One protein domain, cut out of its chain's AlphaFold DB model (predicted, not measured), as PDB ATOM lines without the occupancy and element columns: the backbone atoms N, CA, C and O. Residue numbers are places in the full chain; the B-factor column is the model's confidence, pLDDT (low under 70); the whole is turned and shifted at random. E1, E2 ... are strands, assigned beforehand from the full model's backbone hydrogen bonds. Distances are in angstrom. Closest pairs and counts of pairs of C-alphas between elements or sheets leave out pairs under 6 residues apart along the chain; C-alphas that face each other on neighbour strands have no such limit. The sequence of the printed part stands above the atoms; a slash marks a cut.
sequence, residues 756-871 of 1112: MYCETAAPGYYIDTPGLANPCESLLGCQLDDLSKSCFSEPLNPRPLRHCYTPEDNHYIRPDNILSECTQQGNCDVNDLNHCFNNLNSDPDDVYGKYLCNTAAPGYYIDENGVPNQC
ATOM      1  N   MET A 756      23.317 -19.326  15.855       50.97
ATOM      2  CA  MET A 756      22.788 -19.511  14.501       50.97
ATOM      3  C   MET A 756      23.807 -18.943  13.516       50.97
ATOM      4  O   MET A 756      24.275 -17.825  13.708       50.97
ATOM      5  N   TYR A 757      24.146 -19.720  12.490       68.81
ATOM      6  CA  TYR A 757      25.029 -19.294  11.407       68.81
ATOM      7  C   TYR A 757      24.175 -18.687  10.288       68.81
ATOM      8  O   TYR A 757      23.190 -19.304   9.872       68.81
ATOM      9  N   CYS A 758      24.541 -17.500   9.805       70.50
ATOM     10  CA  CYS A 758      23.925 -16.921   8.611       70.50
ATOM     11  C   CYS A 758      24.590 -17.513   7.356       70.50
ATOM     12  O   CYS A 758      25.815 -17.614   7.317       70.50
ATOM     13  N   GLU A 759      23.825 -17.845   6.311       75.94
ATOM     14  CA  GLU A 759      24.408 -18.134   4.982       75.94
ATOM     15  C   GLU A 759      24.558 -16.854   4.143       75.94
ATOM     16  O   GLU A 759      25.498 -16.717   3.364       75.94
ATOM     17  N   THR A 760      23.674 -15.877   4.360       74.00
ATOM     18  CA  THR A 760      23.783 -14.502   3.848       74.00
ATOM     19  C   THR A 760      23.445 -13.508   4.961       74.00
ATOM     20  O   THR A 760      22.588 -13.789   5.798       74.00
ATOM     21  N   ALA A 761      24.128 -12.362   5.006       76.38
ATOM     22  CA  ALA A 761      23.816 -11.276   5.939       76.38
ATOM     23  C   ALA A 761      22.697 -10.381   5.382       76.38
ATOM     24  O   ALA A 761      22.523 -10.273   4.168       76.38
ATOM     25  N   ALA A 762      21.943  -9.741   6.274       77.00
ATOM     26  CA  ALA A 762      20.981  -8.707   5.908       77.00
ATOM     27  C   ALA A 762      21.697  -7.409   5.452       77.00
ATOM     28  O   ALA A 762      22.848  -7.182   5.835       77.00
ATOM     29  N   PRO A 763      21.043  -6.532   4.662       74.31
ATOM     30  CA  PRO A 763      21.619  -5.256   4.234       74.31
ATOM     31  C   PRO A 763      22.203  -4.425   5.388       74.31
ATOM     32  O   PRO A 763      21.568  -4.255   6.427       74.31
ATOM     33  N   GLY A 764      23.416  -3.897   5.200       74.62
ATOM     34  CA  GLY A 764      24.157  -3.156   6.233       74.62
ATOM     35  C   GLY A 764      24.953  -4.007   7.239       74.62
ATOM     36  O   GLY A 764      25.566  -3.436   8.149       74.62
ATOM     37  N   TYR A 765      24.974  -5.334   7.064       81.12
ATOM     38  CA  TYR A 765      25.758  -6.302   7.839       81.12
ATOM     39  C   TYR A 765      26.660  -7.148   6.918       81.12
ATOM     40  O   TYR A 765      26.383  -7.308   5.729       81.12
ATOM     41  N   TYR A 766      27.728  -7.727   7.468       85.00
ATOM     42  CA  TYR A 766      28.628  -8.658   6.778       85.00
ATOM     43  C   TYR A 766      28.837  -9.934   7.598       85.00
ATOM     44  O   TYR A 766      28.747  -9.907   8.822       85.00
ATOM     45  N   ILE A 767      29.142 -11.048   6.927       78.00
ATOM     46  CA  ILE A 767      29.474 -12.316   7.587       78.00
ATOM     47  C   ILE A 767      30.985 -12.381   7.835       78.00
ATOM     48  O   ILE A 767      31.773 -12.245   6.899       78.00
ATOM     49  N   ASP A 768      31.390 -12.607   9.083       80.19
ATOM     50  CA  ASP A 768      32.789 -12.831   9.459       80.19
ATOM     51  C   ASP A 768      33.204 -14.318   9.378       80.19
ATOM     52  O   ASP A 768      32.429 -15.206   9.026       80.19
ATOM     53  N   THR A 769      34.474 -14.619   9.667       65.06
ATOM     54  CA  THR A 769      35.034 -15.976   9.514       65.06
ATOM     55  C   THR A 769      34.804 -16.911  10.719       65.06
ATOM     56  O   THR A 769      35.619 -17.806  10.960       65.06
ATOM     57  N   PRO A 770      33.737 -16.719  11.519       70.00
ATOM     58  CA  PRO A 770      32.966 -17.877  12.002       70.00
ATOM     59  C   PRO A 770      31.522 -17.998  11.488       70.00
ATOM     60  O   PRO A 770      30.850 -18.940  11.896       70.00
ATOM     61  N   GLY A 771      31.025 -17.116  10.619       74.31
ATOM     62  CA  GLY A 771      29.644 -17.175  10.116       74.31
ATOM     63  C   GLY A 771      28.637 -16.324  10.904       74.31
ATOM     64  O   GLY A 771      27.434 -16.604  10.853       74.31
ATOM     65  N   LEU A 772      29.109 -15.319  11.648       76.75
ATOM     66  CA  LEU A 772      28.279 -14.370  12.391       76.75
ATOM     67  C   LEU A 772      28.083 -13.095  11.561       76.75
ATOM     68  O   LEU A 772      29.022 -12.577  10.955       76.75
ATOM     69  N   ALA A 773      26.857 -12.572  11.543       73.69
ATOM     70  CA  ALA A 773      26.568 -11.287  10.920       73.69
ATOM     71  C   ALA A 773      26.933 -10.136  11.874       73.69
ATOM     72  O   ALA A 773      26.330  -9.989  12.937       73.69
ATOM     73  N   ASN A 774      27.899  -9.308  11.477       79.56
ATOM     74  CA  ASN A 774      28.321  -8.103  12.191       79.56
ATOM     75  C   ASN A 774      27.886  -6.846  11.417       79.56
ATOM     76  O   ASN A 774      27.898  -6.867  10.184       79.56
ATOM     77  N   PRO A 775      27.512  -5.741  12.088       75.38
ATOM     78  CA  PRO A 775      27.206  -4.485  11.408       75.38
ATOM     79  C   PRO A 775      28.468  -3.900  10.764       75.38
ATOM     80  O   PRO A 775      29.566  -4.003  11.314       75.38
ATOM     81  N   CYS A 776      28.311  -3.268   9.604       80.00
ATOM     82  CA  CYS A 776      29.403  -2.558   8.939       80.00
ATOM     83  C   CYS A 776      29.604  -1.173   9.567       80.00
ATOM     84  O   CYS A 776      28.623  -0.475   9.834       80.00
ATOM     85  N   GLU A 777      30.858  -0.771   9.782       75.69
ATOM     86  CA  GLU A 777      31.185   0.530  10.378       75.69
ATOM     87  C   GLU A 777      30.852   1.676   9.403       75.69
ATOM     88  O   GLU A 777      31.078   1.579   8.193       75.69
ATOM     89  N   SER A 778      30.280   2.758   9.935       60.44
ATOM     90  CA  SER A 778      30.005   3.996   9.201       60.44
ATOM     91  C   SER A 778      31.296   4.782   8.980       60.44
ATOM     92  O   SER A 778      32.043   4.996   9.940       60.44
ATOM     93  N   LEU A 779      31.536   5.275   7.759       66.88
ATOM     94  CA  LEU A 779      32.513   6.348   7.572       66.88
ATOM     95  C   LEU A 779      32.022   7.617   8.278       66.88
ATOM     96  O   LEU A 779      30.831   7.919   8.277       66.88
ATOM     97  N   LEU A 780      32.961   8.342   8.878       64.88
ATOM     98  CA  LEU A 780      32.752   9.694   9.387       64.88
ATOM     99  C   LEU A 780      32.830  10.663   8.193       64.88
ATOM    100  O   LEU A 780      33.785  10.541   7.425       64.88
ATOM    101  N   GLY A 781      31.878  11.590   8.035       67.56
ATOM    102  CA  GLY A 781      31.848  12.534   6.906       67.56
ATOM    103  C   GLY A 781      30.920  12.139   5.743       67.56
ATOM    104  O   GLY A 781      31.193  12.493   4.597       67.56
ATOM    105  N   CYS A 782      29.842  11.397   6.002       76.38
ATOM    106  CA  CYS A 782      28.867  10.959   4.993       76.38
ATOM    107  C   CYS A 782      27.453  11.300   5.450       76.38
ATOM    108  O   CYS A 782      27.101  11.010   6.596       76.38
ATOM    109  N   GLN A 783      26.629  11.862   4.561       70.88
ATOM    110  CA  GLN A 783      25.254  12.208   4.922       70.88
ATOM    111  C   GLN A 783      24.471  10.950   5.342       70.88
ATOM    112  O   GLN A 783      24.555   9.896   4.706       70.88
ATOM    113  N   LEU A 784      23.742  11.061   6.458       54.31
ATOM    114  CA  LEU A 784      23.148   9.931   7.191       54.31
ATOM    115  C   LEU A 784      22.175   9.084   6.359       54.31
ATOM    116  O   LEU A 784      22.039   7.885   6.613       54.31
ATOM    117  N   ASP A 785      21.539   9.704   5.371       50.59
ATOM    118  CA  ASP A 785      20.414   9.137   4.633       50.59
ATOM    119  C   ASP A 785      20.852   8.340   3.386       50.59
ATOM    120  O   ASP A 785      20.045   7.615   2.803       50.59
ATOM    121  N   ASP A 786      22.138   8.409   3.009       51.72
ATOM    122  CA  ASP A 786      22.641   7.986   1.688       51.72
ATOM    123  C   ASP A 786      23.749   6.904   1.757       51.72
ATOM    124  O   ASP A 786      24.724   6.869   0.995       51.72
ATOM    125  N   LEU A 787      23.617   5.997   2.732       52.66
ATOM    126  CA  LEU A 787      24.526   4.866   2.951       52.66
ATOM    127  C   LEU A 787      24.098   3.617   2.167       52.66
ATOM    128  O   LEU A 787      22.963   3.143   2.276       52.66
ATOM    129  N   SER A 788      25.043   2.983   1.465       53.25
ATOM    130  CA  SER A 788      24.763   1.770   0.686       53.25
ATOM    131  C   SER A 788      24.216   0.595   1.509       53.25
ATOM    132  O   SER A 788      24.605   0.335   2.652       53.25
ATOM    133  N   LYS A 789      23.375  -0.220   0.857       55.22
ATOM    134  CA  LYS A 789      22.865  -1.497   1.395       55.22
ATOM    135  C   LYS A 789      23.934  -2.603   1.494       55.22
ATOM    136  O   LYS A 789      23.697  -3.612   2.156       55.22
ATOM    137  N   SER A 790      25.093  -2.426   0.856       53.69
ATOM    138  CA  SER A 790      26.195  -3.395   0.763       53.69
ATOM    139  C   SER A 790      27.514  -2.833   1.309       53.69
ATOM    140  O   SER A 790      27.777  -1.636   1.211       53.69
ATOM    141  N   CYS A 791      28.356  -3.708   1.862       73.69
ATOM    142  CA  CYS A 791      29.638  -3.346   2.474       73.69
ATOM    143  C   CYS A 791      30.809  -3.917   1.666       73.69
ATOM    144  O   CYS A 791      30.687  -4.998   1.086       73.69
ATOM    145  N   PHE A 792      31.946  -3.221   1.647       65.50
ATOM    146  CA  PHE A 792      33.138  -3.625   0.897       65.50
ATOM    147  C   PHE A 792      34.318  -3.918   1.831       65.50
ATOM    148  O   PHE A 792      34.530  -3.211   2.815       65.50
ATOM    149  N   SER A 793      35.089  -4.963   1.519       53.44
ATOM    150  CA  SER A 793      36.270  -5.382   2.282       53.44
ATOM    151  C   SER A 793      37.541  -5.226   1.450       53.44
ATOM    152  O   SER A 793      37.712  -5.923   0.447       53.44
ATOM    153  N   GLU A 794      38.465  -4.378   1.895       49.81
ATOM    154  CA  GLU A 794      39.805  -4.306   1.312       49.81
ATOM    155  C   GLU A 794      40.712  -5.460   1.782       49.81
ATOM    156  O   GLU A 794      40.575  -5.930   2.914       49.81
ATOM    157  N   PRO A 795      41.729  -5.869   0.995       43.75
ATOM    158  CA  PRO A 795      42.666  -6.931   1.386       43.75
ATOM    159  C   PRO A 795      43.533  -6.642   2.625       43.75
ATOM    160  O   PRO A 795      44.233  -7.542   3.091       43.75
ATOM    161  N   LEU A 796      43.553  -5.398   3.121       46.41
ATOM    162  CA  LEU A 796      44.445  -4.937   4.193       46.41
ATOM    163  C   LEU A 796      43.722  -4.392   5.435       46.41
ATOM    164  O   LEU A 796      44.389  -4.142   6.441       46.41
ATOM    165  N   ASN A 797      42.393  -4.248   5.408       48.62
ATOM    166  CA  ASN A 797      41.619  -3.717   6.531       48.62
ATOM    167  C   ASN A 797      40.612  -4.774   7.039       48.62
ATOM    168  O   ASN A 797      39.707  -5.149   6.297       48.62
ATOM    169  N   PRO A 798      40.735  -5.287   8.281       52.34
ATOM    170  CA  PRO A 798      39.917  -6.401   8.775       52.34
ATOM    171  C   PRO A 798      38.465  -6.027   9.135       52.34
ATOM    172  O   PRO A 798      37.778  -6.832   9.763       52.34
ATOM    173  N   ARG A 799      37.995  -4.823   8.782       60.66
ATOM    174  CA  ARG A 799      36.612  -4.363   8.978       60.66
ATOM    175  C   ARG A 799      36.080  -3.780   7.664       60.66
ATOM    176  O   ARG A 799      36.702  -2.852   7.147       60.66
ATOM    177  N   PRO A 800      34.978  -4.308   7.102       66.44
ATOM    178  CA  PRO A 800      34.392  -3.764   5.888       66.44
ATOM    179  C   PRO A 800      33.568  -2.508   6.178       66.44
ATOM    180  O   PRO A 800      32.827  -2.432   7.164       66.44
ATOM    181  N   LEU A 801      33.687  -1.542   5.275       71.06
ATOM    182  CA  LEU A 801      33.059  -0.226   5.354       71.06
ATOM    183  C   LEU A 801      31.849  -0.146   4.406       71.06
ATOM    184  O   LEU A 801      31.737  -0.926   3.453       71.06
ATOM    185  N   ARG A 802      30.924   0.784   4.670       67.69
ATOM    186  CA  ARG A 802      29.817   1.115   3.749       67.69
ATOM    187  C   ARG A 802      30.305   2.035   2.622       67.69
ATOM    188  O   ARG A 802      31.245   2.795   2.835       67.69
ATOM    189  N   HIS A 803      29.663   2.001   1.452       66.31
ATOM    190  CA  HIS A 803      29.874   3.054   0.456       66.31
ATOM    191  C   HIS A 803      29.165   4.332   0.907       66.31
ATOM    192  O   HIS A 803      28.026   4.297   1.380       66.31
ATOM    193  N   CYS A 804      29.872   5.439   0.719       69.88
ATOM    194  CA  CYS A 804      29.374   6.801   0.802       69.88
ATOM    195  C   CYS A 804      29.004   7.216  -0.626       69.88
ATOM    196  O   CYS A 804      29.883   7.166  -1.487       69.88
ATOM    197  N   TYR A 805      27.745   7.559  -0.903       71.44
ATOM    198  CA  TYR A 805      27.370   8.134  -2.204       71.44
ATOM    199  C   TYR A 805      27.468   9.660  -2.186       71.44
ATOM    200  O   TYR A 805      28.034  10.240  -3.110       71.44
ATOM    201  N   THR A 806      27.033  10.278  -1.085       74.88
ATOM    202  CA  THR A 806      27.077  11.730  -0.882       74.88
ATOM    203  C   THR A 806      27.928  12.078   0.353       74.88
ATOM    204  O   THR A 806      27.578  11.683   1.472       74.88
ATOM    205  N   PRO A 807      29.070  12.779   0.185       75.06
ATOM    206  CA  PRO A 807      29.900  13.225   1.302       75.06
ATOM    207  C   PRO A 807      29.211  14.354   2.089       75.06
ATOM    208  O   PRO A 807      28.395  15.096   1.546       75.06
ATOM    209  N   GLU A 808      29.552  14.507   3.368       75.88
ATOM    210  CA  GLU A 808      29.215  15.717   4.131       75.88
ATOM    211  C   GLU A 808      29.913  16.952   3.539       75.88
ATOM    212  O   GLU A 808      30.983  16.847   2.927       75.88
ATOM    213  N   ASP A 809      29.340  18.136   3.783       70.69
ATOM    214  CA  ASP A 809      29.948  19.407   3.394       70.69
ATOM    215  C   ASP A 809      31.424  19.461   3.819       70.69
ATOM    216  O   ASP A 809      31.799  19.053   4.925       70.69
ATOM    217  N   ASN A 810      32.264  20.011   2.937       74.56
ATOM    218  CA  ASN A 810      33.725  20.104   3.071       74.56
ATOM    219  C   ASN A 810      34.517  18.808   2.792       74.56
ATOM    220  O   ASN A 810      35.741  18.815   2.949       74.56
ATOM    221  N   HIS A 811      33.869  17.730   2.331       80.81
ATOM    222  CA  HIS A 811      34.534  16.493   1.908       80.81
ATOM    223  C   HIS A 811      34.241  16.125   0.446       80.81
ATOM    224  O   HIS A 811      33.221  16.503  -0.123       80.81
ATOM    225  N   TYR A 812      35.134  15.337  -0.158       83.06
ATOM    226  CA  TYR A 812      34.924  14.707  -1.463       83.06
ATOM    227  C   TYR A 812      35.319  13.225  -1.429       83.06
ATOM    228  O   TYR A 812      36.110  12.784  -0.589       83.06
ATOM    229  N   ILE A 813      34.759  12.454  -2.363       78.25
ATOM    230  CA  ILE A 813      35.059  11.034  -2.548       78.25
ATOM    231  C   ILE A 813      36.153  10.914  -3.614       78.25
ATOM    232  O   ILE A 813      35.966  11.335  -4.760       78.25
ATOM    233  N   ARG A 814      37.305  10.348  -3.245       75.19
ATOM    234  CA  ARG A 814      38.366   9.996  -4.200       75.19
ATOM    235  C   ARG A 814      37.978   8.772  -5.050       75.19
ATOM    236  O   ARG A 814      37.152   7.974  -4.615       75.19
ATOM    237  N   PRO A 815      38.647   8.526  -6.196       65.75
ATOM    238  CA  PRO A 815      38.421   7.328  -7.021       65.75
ATOM    239  C   PRO A 815      38.662   5.968  -6.329       65.75
ATOM    240  O   PRO A 815      38.268   4.937  -6.869       65.75
ATOM    241  N   ASP A 816      39.309   5.946  -5.160       68.81
ATOM    242  CA  ASP A 816      39.501   4.769  -4.298       68.81
ATOM    243  C   ASP A 816      38.419   4.638  -3.197       68.81
ATOM    244  O   ASP A 816      38.553   3.819  -2.290       68.81
ATOM    245  N   ASN A 817      37.334   5.422  -3.277       63.47
ATOM    246  CA  ASN A 817      36.272   5.556  -2.270       63.47
ATOM    247  C   ASN A 817      36.756   6.010  -0.877       63.47
ATOM    248  O   ASN A 817      36.028   5.874   0.110       63.47
ATOM    249  N   ILE A 818      37.955   6.596  -0.777       70.88
ATOM    250  CA  ILE A 818      38.428   7.223   0.457       70.88
ATOM    251  C   ILE A 818      37.896   8.656   0.526       70.88
ATOM    252  O   ILE A 818      38.180   9.493  -0.333       70.88
ATOM    253  N   LEU A 819      37.142   8.948   1.586       72.00
ATOM    254  CA  LEU A 819      36.678  10.296   1.893       72.00
ATOM    255  C   LEU A 819      37.866  11.213   2.226       72.00
ATOM    256  O   LEU A 819      38.832  10.785   2.864       72.00
ATOM    257  N   SER A 820      37.845  12.474   1.801       78.06
ATOM    258  CA  SER A 820      38.917  13.429   2.116       78.06
ATOM    259  C   SER A 820      38.424  14.859   2.240       78.06
ATOM    260  O   SER A 820      37.548  15.281   1.493       78.06
ATOM    261  N   GLU A 821      39.018  15.595   3.180       79.62
ATOM    262  CA  GLU A 821      38.772  17.023   3.381       79.62
ATOM    263  C   GLU A 821      39.189  17.831   2.146       79.62
ATOM    264  O   GLU A 821      40.208  17.555   1.502       79.62
ATOM    265  N   CYS A 822      38.404  18.856   1.837       81.38
ATOM    266  CA  CYS A 822      38.674  19.774   0.745       81.38
ATOM    267  C   CYS A 822      39.682  20.847   1.172       81.38
ATOM    268  O   CYS A 822      39.499  21.569   2.152       81.38
ATOM    269  N   THR A 823      40.765  20.967   0.411       76.75
ATOM    270  CA  THR A 823      41.840  21.939   0.633       76.75
ATOM    271  C   THR A 823      41.494  23.298   0.029       76.75
ATOM    272  O   THR A 823      41.091  23.396  -1.129       76.75
ATOM    273  N   GLN A 824      41.700  24.378   0.785       74.25
ATOM    274  CA  GLN A 824      41.509  25.739   0.280       74.25
ATOM    275  C   GLN A 824      42.517  26.056  -0.840       74.25
ATOM    276  O   GLN A 824      43.716  25.801  -0.693       74.25
ATOM    277  N   GLN A 825      42.051  26.639  -1.949       76.50
ATOM    278  CA  GLN A 825      42.945  27.147  -2.991       76.50
ATOM    279  C   GLN A 825      43.678  28.408  -2.510       76.50
ATOM    280  O   GLN A 825      43.107  29.276  -1.849       76.50
ATOM    281  N   GLY A 826      44.964  28.525  -2.847       77.19
ATOM    282  CA  GLY A 826      45.732  29.733  -2.560       77.19
ATOM    283  C   GLY A 826      45.282  30.902  -3.440       77.19
ATOM    284  O   GLY A 826      45.098  30.729  -4.640       77.19
ATOM    285  N   ASN A 827      45.207  32.103  -2.859       84.00
ATOM    286  CA  ASN A 827      44.816  33.360  -3.523       84.00
ATOM    287  C   ASN A 827      43.318  33.501  -3.868       84.00
ATOM    288  O   ASN A 827      42.969  34.250  -4.777       84.00
ATOM    289  N   CYS A 828      42.438  32.852  -3.108       83.88
ATOM    290  CA  CYS A 828      41.005  33.164  -3.091       83.88
ATOM    291  C   CYS A 828      40.661  34.091  -1.919       83.88
ATOM    292  O   CYS A 828      41.384  34.099  -0.915       83.88
ATOM    293  N   ASP A 829      39.580  34.873  -2.026       76.31
ATOM    294  CA  ASP A 829      39.061  35.587  -0.855       76.31
ATOM    295  C   ASP A 829      38.566  34.569   0.188       76.31
ATOM    296  O   ASP A 829      37.949  33.554  -0.135       76.31
ATOM    297  N   VAL A 830      38.878  34.813   1.460       69.75
ATOM    298  CA  VAL A 830      38.597  33.878   2.561       69.75
ATOM    299  C   VAL A 830      37.112  33.783   2.912       69.75
ATOM    300  O   VAL A 830      36.744  32.929   3.713       69.75
ATOM    301  N   ASN A 831      36.277  34.649   2.335       69.88
ATOM    302  CA  ASN A 831      34.846  34.737   2.619       69.88
ATOM    303  C   ASN A 831      33.951  34.146   1.511       69.88
ATOM    304  O   ASN A 831      32.735  34.226   1.645       69.88
ATOM    305  N   ASP A 832      34.523  33.604   0.428       63.97
ATOM    306  CA  ASP A 832      33.790  33.368  -0.827       63.97
ATOM    307  C   ASP A 832      34.172  32.031  -1.504       63.97
ATOM    308  O   ASP A 832      34.693  31.972  -2.624       63.97
ATOM    309  N   LEU A 833      33.966  30.941  -0.754       69.75
ATOM    310  CA  LEU A 833      34.217  29.555  -1.161       69.75
ATOM    311  C   LEU A 833      32.886  28.831  -1.401       69.75
ATOM    312  O   LEU A 833      32.134  28.617  -0.452       69.75
ATOM    313  N   ASN A 834      32.641  28.384  -2.633       63.53
ATOM    314  CA  ASN A 834      31.507  27.519  -2.970       63.53
ATOM    315  C   ASN A 834      31.991  26.115  -3.367       63.53
ATOM    316  O   ASN A 834      33.100  25.962  -3.873       63.53
ATOM    317  N   HIS A 835      31.143  25.118  -3.081       65.44
ATOM    318  CA  HIS A 835      31.206  23.674  -3.381       65.44
ATOM    319  C   HIS A 835      32.557  23.032  -3.774       65.44
ATOM    320  O   HIS A 835      33.248  23.417  -4.715       65.44
ATOM    321  N   CYS A 836      32.892  21.929  -3.103       73.94
ATOM    322  CA  CYS A 836      34.082  21.147  -3.425       73.94
ATOM    323  C   CYS A 836      33.895  20.350  -4.727       73.94
ATOM    324  O   CYS A 836      33.035  19.473  -4.806       73.94
ATOM    325  N   PHE A 837      34.698  20.656  -5.750       68.94
ATOM    326  CA  PHE A 837      34.547  20.086  -7.091       68.94
ATOM    327  C   PHE A 837      35.454  18.864  -7.313       68.94
ATOM    328  O   PHE A 837      36.562  18.782  -6.776       68.94
ATOM    329  N   ASN A 838      34.990  17.916  -8.133       56.94
ATOM    330  CA  ASN A 838      35.651  16.631  -8.381       56.94
ATOM    331  C   ASN A 838      35.822  16.425  -9.901       56.94
ATOM    332  O   ASN A 838      34.948  15.866 -10.565       56.94
ATOM    333  N   ASN A 839      36.913  16.939 -10.485       51.97
ATOM    334  CA  ASN A 839      37.112  16.918 -11.940       51.97
ATOM    335  C   ASN A 839      37.737  15.594 -12.412       51.97
ATOM    336  O   ASN A 839      38.920  15.341 -12.197       51.97
ATOM    337  N   LEU A 840      36.950  14.765 -13.101       48.59
ATOM    338  CA  LEU A 840      37.384  13.457 -13.616       48.59
ATOM    339  C   LEU A 840      38.158  13.512 -14.952       48.59
ATOM    340  O   LEU A 840      38.631  12.472 -15.406       48.59
ATOM    341  N   ASN A 841      38.291  14.684 -15.591       47.84
ATOM    342  CA  ASN A 841      38.790  14.821 -16.970       47.84
ATOM    343  C   ASN A 841      40.108  15.615 -17.120       47.84
ATOM    344  O   ASN A 841      40.453  16.028 -18.228       47.84
ATOM    345  N   SER A 842      40.877  15.801 -16.044       49.53
ATOM    346  CA  SER A 842      42.217  16.411 -16.087       49.53
ATOM    347  C   SER A 842      43.286  15.534 -15.421       49.53
ATOM    348  O   SER A 842      42.961  14.608 -14.683       49.53
ATOM    349  N   ASP A 843      44.557  15.818 -15.734       46.78
ATOM    350  CA  ASP A 843      45.770  15.069 -15.347       46.78
ATOM    351  C   ASP A 843      45.714  14.543 -13.887       46.78
ATOM    352  O   ASP A 843      45.457  15.345 -12.982       46.78
ATOM    353  N   PRO A 844      45.926  13.231 -13.619       47.97
ATOM    354  CA  PRO A 844      45.671  12.602 -12.311       47.97
ATOM    355  C   PRO A 844      46.426  13.161 -11.089       47.97
ATOM    356  O   PRO A 844      46.152  12.706  -9.979       47.97
ATOM    357  N   ASP A 845      47.338  14.121 -11.261       52.62
ATOM    358  CA  ASP A 845      48.210  14.638 -10.200       52.62
ATOM    359  C   ASP A 845      47.817  16.021  -9.610       52.62
ATOM    360  O   ASP A 845      48.405  16.381  -8.588       52.62
ATOM    361  N   ASP A 846      46.867  16.808 -10.165       54.47
ATOM    362  CA  ASP A 846      46.769  18.255  -9.800       54.47
ATOM    363  C   ASP A 846      45.442  18.807  -9.200       54.47
ATOM    364  O   ASP A 846      45.494  19.742  -8.394       54.47
ATOM    365  N   VAL A 847      44.236  18.287  -9.496       55.75
ATOM    366  CA  VAL A 847      42.967  18.936  -9.037       55.75
ATOM    367  C   VAL A 847      41.918  17.973  -8.459       55.75
ATOM    368  O   VAL A 847      40.801  17.863  -8.957       55.75
ATOM    369  N   TYR A 848      42.250  17.339  -7.332       64.81
ATOM    370  CA  TYR A 848      41.278  16.654  -6.471       64.81
ATOM    371  C   TYR A 848      41.135  17.378  -5.123       64.81
ATOM    372  O   TYR A 848      42.138  17.722  -4.495       64.81
ATOM    373  N   GLY A 849      39.897  17.607  -4.671       67.38
ATOM    374  CA  GLY A 849      39.615  18.141  -3.334       67.38
ATOM    375  C   GLY A 849      39.991  19.602  -3.117       67.38
ATOM    376  O   GLY A 849      40.718  19.914  -2.170       67.38
ATOM    377  N   LYS A 850      39.522  20.502  -3.984       78.19
ATOM    378  CA  LYS A 850      39.714  21.954  -3.852       78.19
ATOM    379  C   LYS A 850      38.366  22.670  -3.999       78.19
ATOM    380  O   LYS A 850      37.553  22.285  -4.835       78.19
ATOM    381  N   TYR A 851      38.130  23.700  -3.186       76.50
ATOM    382  CA  TYR A 851      36.961  24.582  -3.339       76.50
ATOM    383  C   TYR A 851      37.070  25.412  -4.615       76.50
ATOM    384  O   TYR A 851      38.180  25.801  -4.987       76.50
ATOM    385  N   LEU A 852      35.937  25.724  -5.238       80.31
ATOM    386  CA  LEU A 852      35.870  26.751  -6.274       80.31
ATOM    387  C   LEU A 852      35.814  28.132  -5.613       80.31
ATOM    388  O   LEU A 852      35.255  28.305  -4.526       80.31
ATOM    389  N   CYS A 853      36.425  29.113  -6.265       82.88
ATOM    390  CA  CYS A 853      36.514  30.469  -5.746       82.88
ATOM    391  C   CYS A 853      35.657  31.389  -6.607       82.88
ATOM    392  O   CYS A 853      35.931  31.516  -7.797       82.88
ATOM    393  N   ASN A 854      34.651  32.037  -6.013       80.81
ATOM    394  CA  ASN A 854      33.819  33.003  -6.742       80.81
ATOM    395  C   ASN A 854      34.549  34.347  -6.919       80.81
ATOM    396  O   ASN A 854      34.362  35.028  -7.925       80.81
ATOM    397  N   THR A 855      35.430  34.699  -5.970       82.62
ATOM    398  CA  THR A 855      36.256  35.915  -6.007       82.62
ATOM    399  C   THR A 855      37.742  35.597  -5.789       82.62
ATOM    400  O   THR A 855      38.145  35.021  -4.773       82.62
ATOM    401  N   ALA A 856      38.589  36.000  -6.743       85.00
ATOM    402  CA  ALA A 856      40.045  35.907  -6.625       85.00
ATOM    403  C   ALA A 856      40.627  37.062  -5.797       85.00
ATOM    404  O   ALA A 856      40.159  38.200  -5.852       85.00
ATOM    405  N   ALA A 857      41.706  36.783  -5.065       83.81
ATOM    406  CA  ALA A 857      42.426  37.797  -4.307       83.81
ATOM    407  C   ALA A 857      43.060  38.858  -5.239       83.81
ATOM    408  O   ALA A 857      43.461  38.540  -6.363       83.81
ATOM    409  N   PRO A 858      43.228  40.118  -4.785       79.31
ATOM    410  CA  PRO A 858      43.752  41.200  -5.617       79.31
ATOM    411  C   PRO A 858      45.085  40.862  -6.308       79.31
ATOM    412  O   PRO A 858      46.097  40.609  -5.654       79.31
ATOM    413  N   GLY A 859      45.091  40.911  -7.644       81.44
ATOM    414  CA  GLY A 859      46.236  40.528  -8.488       81.44
ATOM    415  C   GLY A 859      46.096  39.168  -9.185       81.44
ATOM    416  O   GLY A 859      47.006  38.777  -9.921       81.44
ATOM    417  N   TYR A 860      44.968  38.487  -8.985       87.12
ATOM    418  CA  TYR A 860      44.588  37.240  -9.643       87.12
ATOM    419  C   TYR A 860      43.227  37.407 -10.344       87.12
ATOM    420  O   TYR A 860      42.436  38.273  -9.969       87.12
ATOM    421  N   TYR A 861      42.963  36.591 -11.363       87.56
ATOM    422  CA  TYR A 861      41.668  36.462 -12.036       87.56
ATOM    423  C   TYR A 861      41.242  34.992 -12.040       87.56
ATOM    424  O   TYR A 861      42.093  34.106 -12.027       87.56
ATOM    425  N   ILE A 862      39.940  34.730 -12.050       86.12
ATOM    426  CA  ILE A 862      39.397  33.369 -12.098       86.12
ATOM    427  C   ILE A 862      39.267  32.955 -13.566       86.12
ATOM    428  O   ILE A 862      38.786  33.746 -14.381       86.12
ATOM    429  N   ASP A 863      39.741  31.761 -13.918       81.88
ATOM    430  CA  ASP A 863      39.519  31.187 -15.249       81.88
ATOM    431  C   ASP A 863      38.172  30.448 -15.354       81.88
ATOM    432  O   ASP A 863      37.426  30.314 -14.387       81.88
ATOM    433  N   GLU A 864      37.860  29.942 -16.547       77.94
ATOM    434  CA  GLU A 864      36.638  29.174 -16.834       77.94
ATOM    435  C   GLU A 864      36.469  27.893 -15.988       77.94
ATOM    436  O   GLU A 864      35.386  27.314 -15.975       77.94
ATOM    437  N   ASN A 865      37.506  27.468 -15.254       76.00
ATOM    438  CA  ASN A 865      37.500  26.298 -14.373       76.00
ATOM    439  C   ASN A 865      37.469  26.676 -12.878       76.00
ATOM    440  O   ASN A 865      37.633  25.805 -12.021       76.00
ATOM    441  N   GLY A 866      37.288  27.957 -12.540       76.50
ATOM    442  CA  GLY A 866      37.240  28.426 -11.152       76.50
ATOM    443  C   GLY A 866      38.608  28.539 -10.466       76.50
ATOM    444  O   GLY A 866      38.661  28.607  -9.234       76.50
ATOM    445  N   VAL A 867      39.716  28.544 -11.223       83.31
ATOM    446  CA  VAL A 867      41.085  28.575 -10.680       83.31
ATOM    447  C   VAL A 867      41.663  30.004 -10.721       83.31
ATOM    448  O   VAL A 867      41.647  30.646 -11.778       83.31
ATOM    449  N   PRO A 868      42.207  30.536  -9.603       81.62
ATOM    450  CA  PRO A 868      42.787  31.878  -9.550       81.62
ATOM    451  C   PRO A 868      44.181  31.926 -10.203       81.62
ATOM    452  O   PRO A 868      45.198  31.541  -9.617       81.62
ATOM    453  N   ASN A 869      44.251  32.480 -11.409       85.50
ATOM    454  CA  ASN A 869      45.478  32.696 -12.172       85.50
ATOM    455  C   ASN A 869      46.056  34.095 -11.926       85.50
ATOM    456  O   ASN A 869      45.328  35.080 -11.823       85.50
ATOM    457  N   GLN A 870      47.383  34.215 -11.837       86.38
ATOM    458  CA  GLN A 870      48.029  35.505 -11.577       86.38
ATOM    459  C   GLN A 870      47.958  36.422 -12.808       86.38
ATOM    460  O   GLN A 870      48.299  36.007 -13.916       86.38
ATOM    461  N   CYS A 871      47.595  37.694 -12.618       82.62
ATOM    462  CA  CYS A 871      47.541  38.674 -13.703       82.62
ATOM    463  C   CYS A 871      48.934  38.910 -14.317       82.62
ATOM    464  O   CYS A 871      49.789  39.591 -13.740       82.62
TER     465      CYS A 871
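This is residues 756 to 871 of the 1112 residues of an uncharacterized protein of viral metagenome (UniProt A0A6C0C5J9). With little regular structure, the printed part is a rod of five antiparallel two-stranded hairpins in a row, E2-E3, E4-E5, E6-E7, E8-E9 and E10-E11. Residues 841 to 846 stick out. It has 116 residues, no named helix and strands E1 to E11 in chain order, all strand, with only 44 residues in them. It is loose, radius of gyration of the C-alphas 19.5 A, spanning 69 by 27 by 18 A.

E8, residues 833 to 838, is 14.9 A long; E9, 848 to 853, 14.6 A. E10 is 860 to 862; E11, 868 to 870, ends at C-alpha (48.029, 35.505, -11.577). E7 is 819 to 821, E6 811 to 813, E5 801 to 804, E4 787 to 792, E3 773 to 775, E2 765 to 767; E1, 758 to 761, begins at C-alpha (23.925, -16.921, 8.611).

In the hairpin E8 and E9, N 834 and O 852 are within hydrogen-bond range, 3.2 A. The closest C-alphas of E6 and E8, Tyr 812 and Cys 836, are 6.8 A apart. E1 pairs with no named strand.

The farthest C-alphas, Met 756 and Cys 871, are 69.2 A apart. The printed part has no cut. Links E3 to E4 and E7 to E8 are long. Among 48 residues with pLDDT under 70 are 837 to 849.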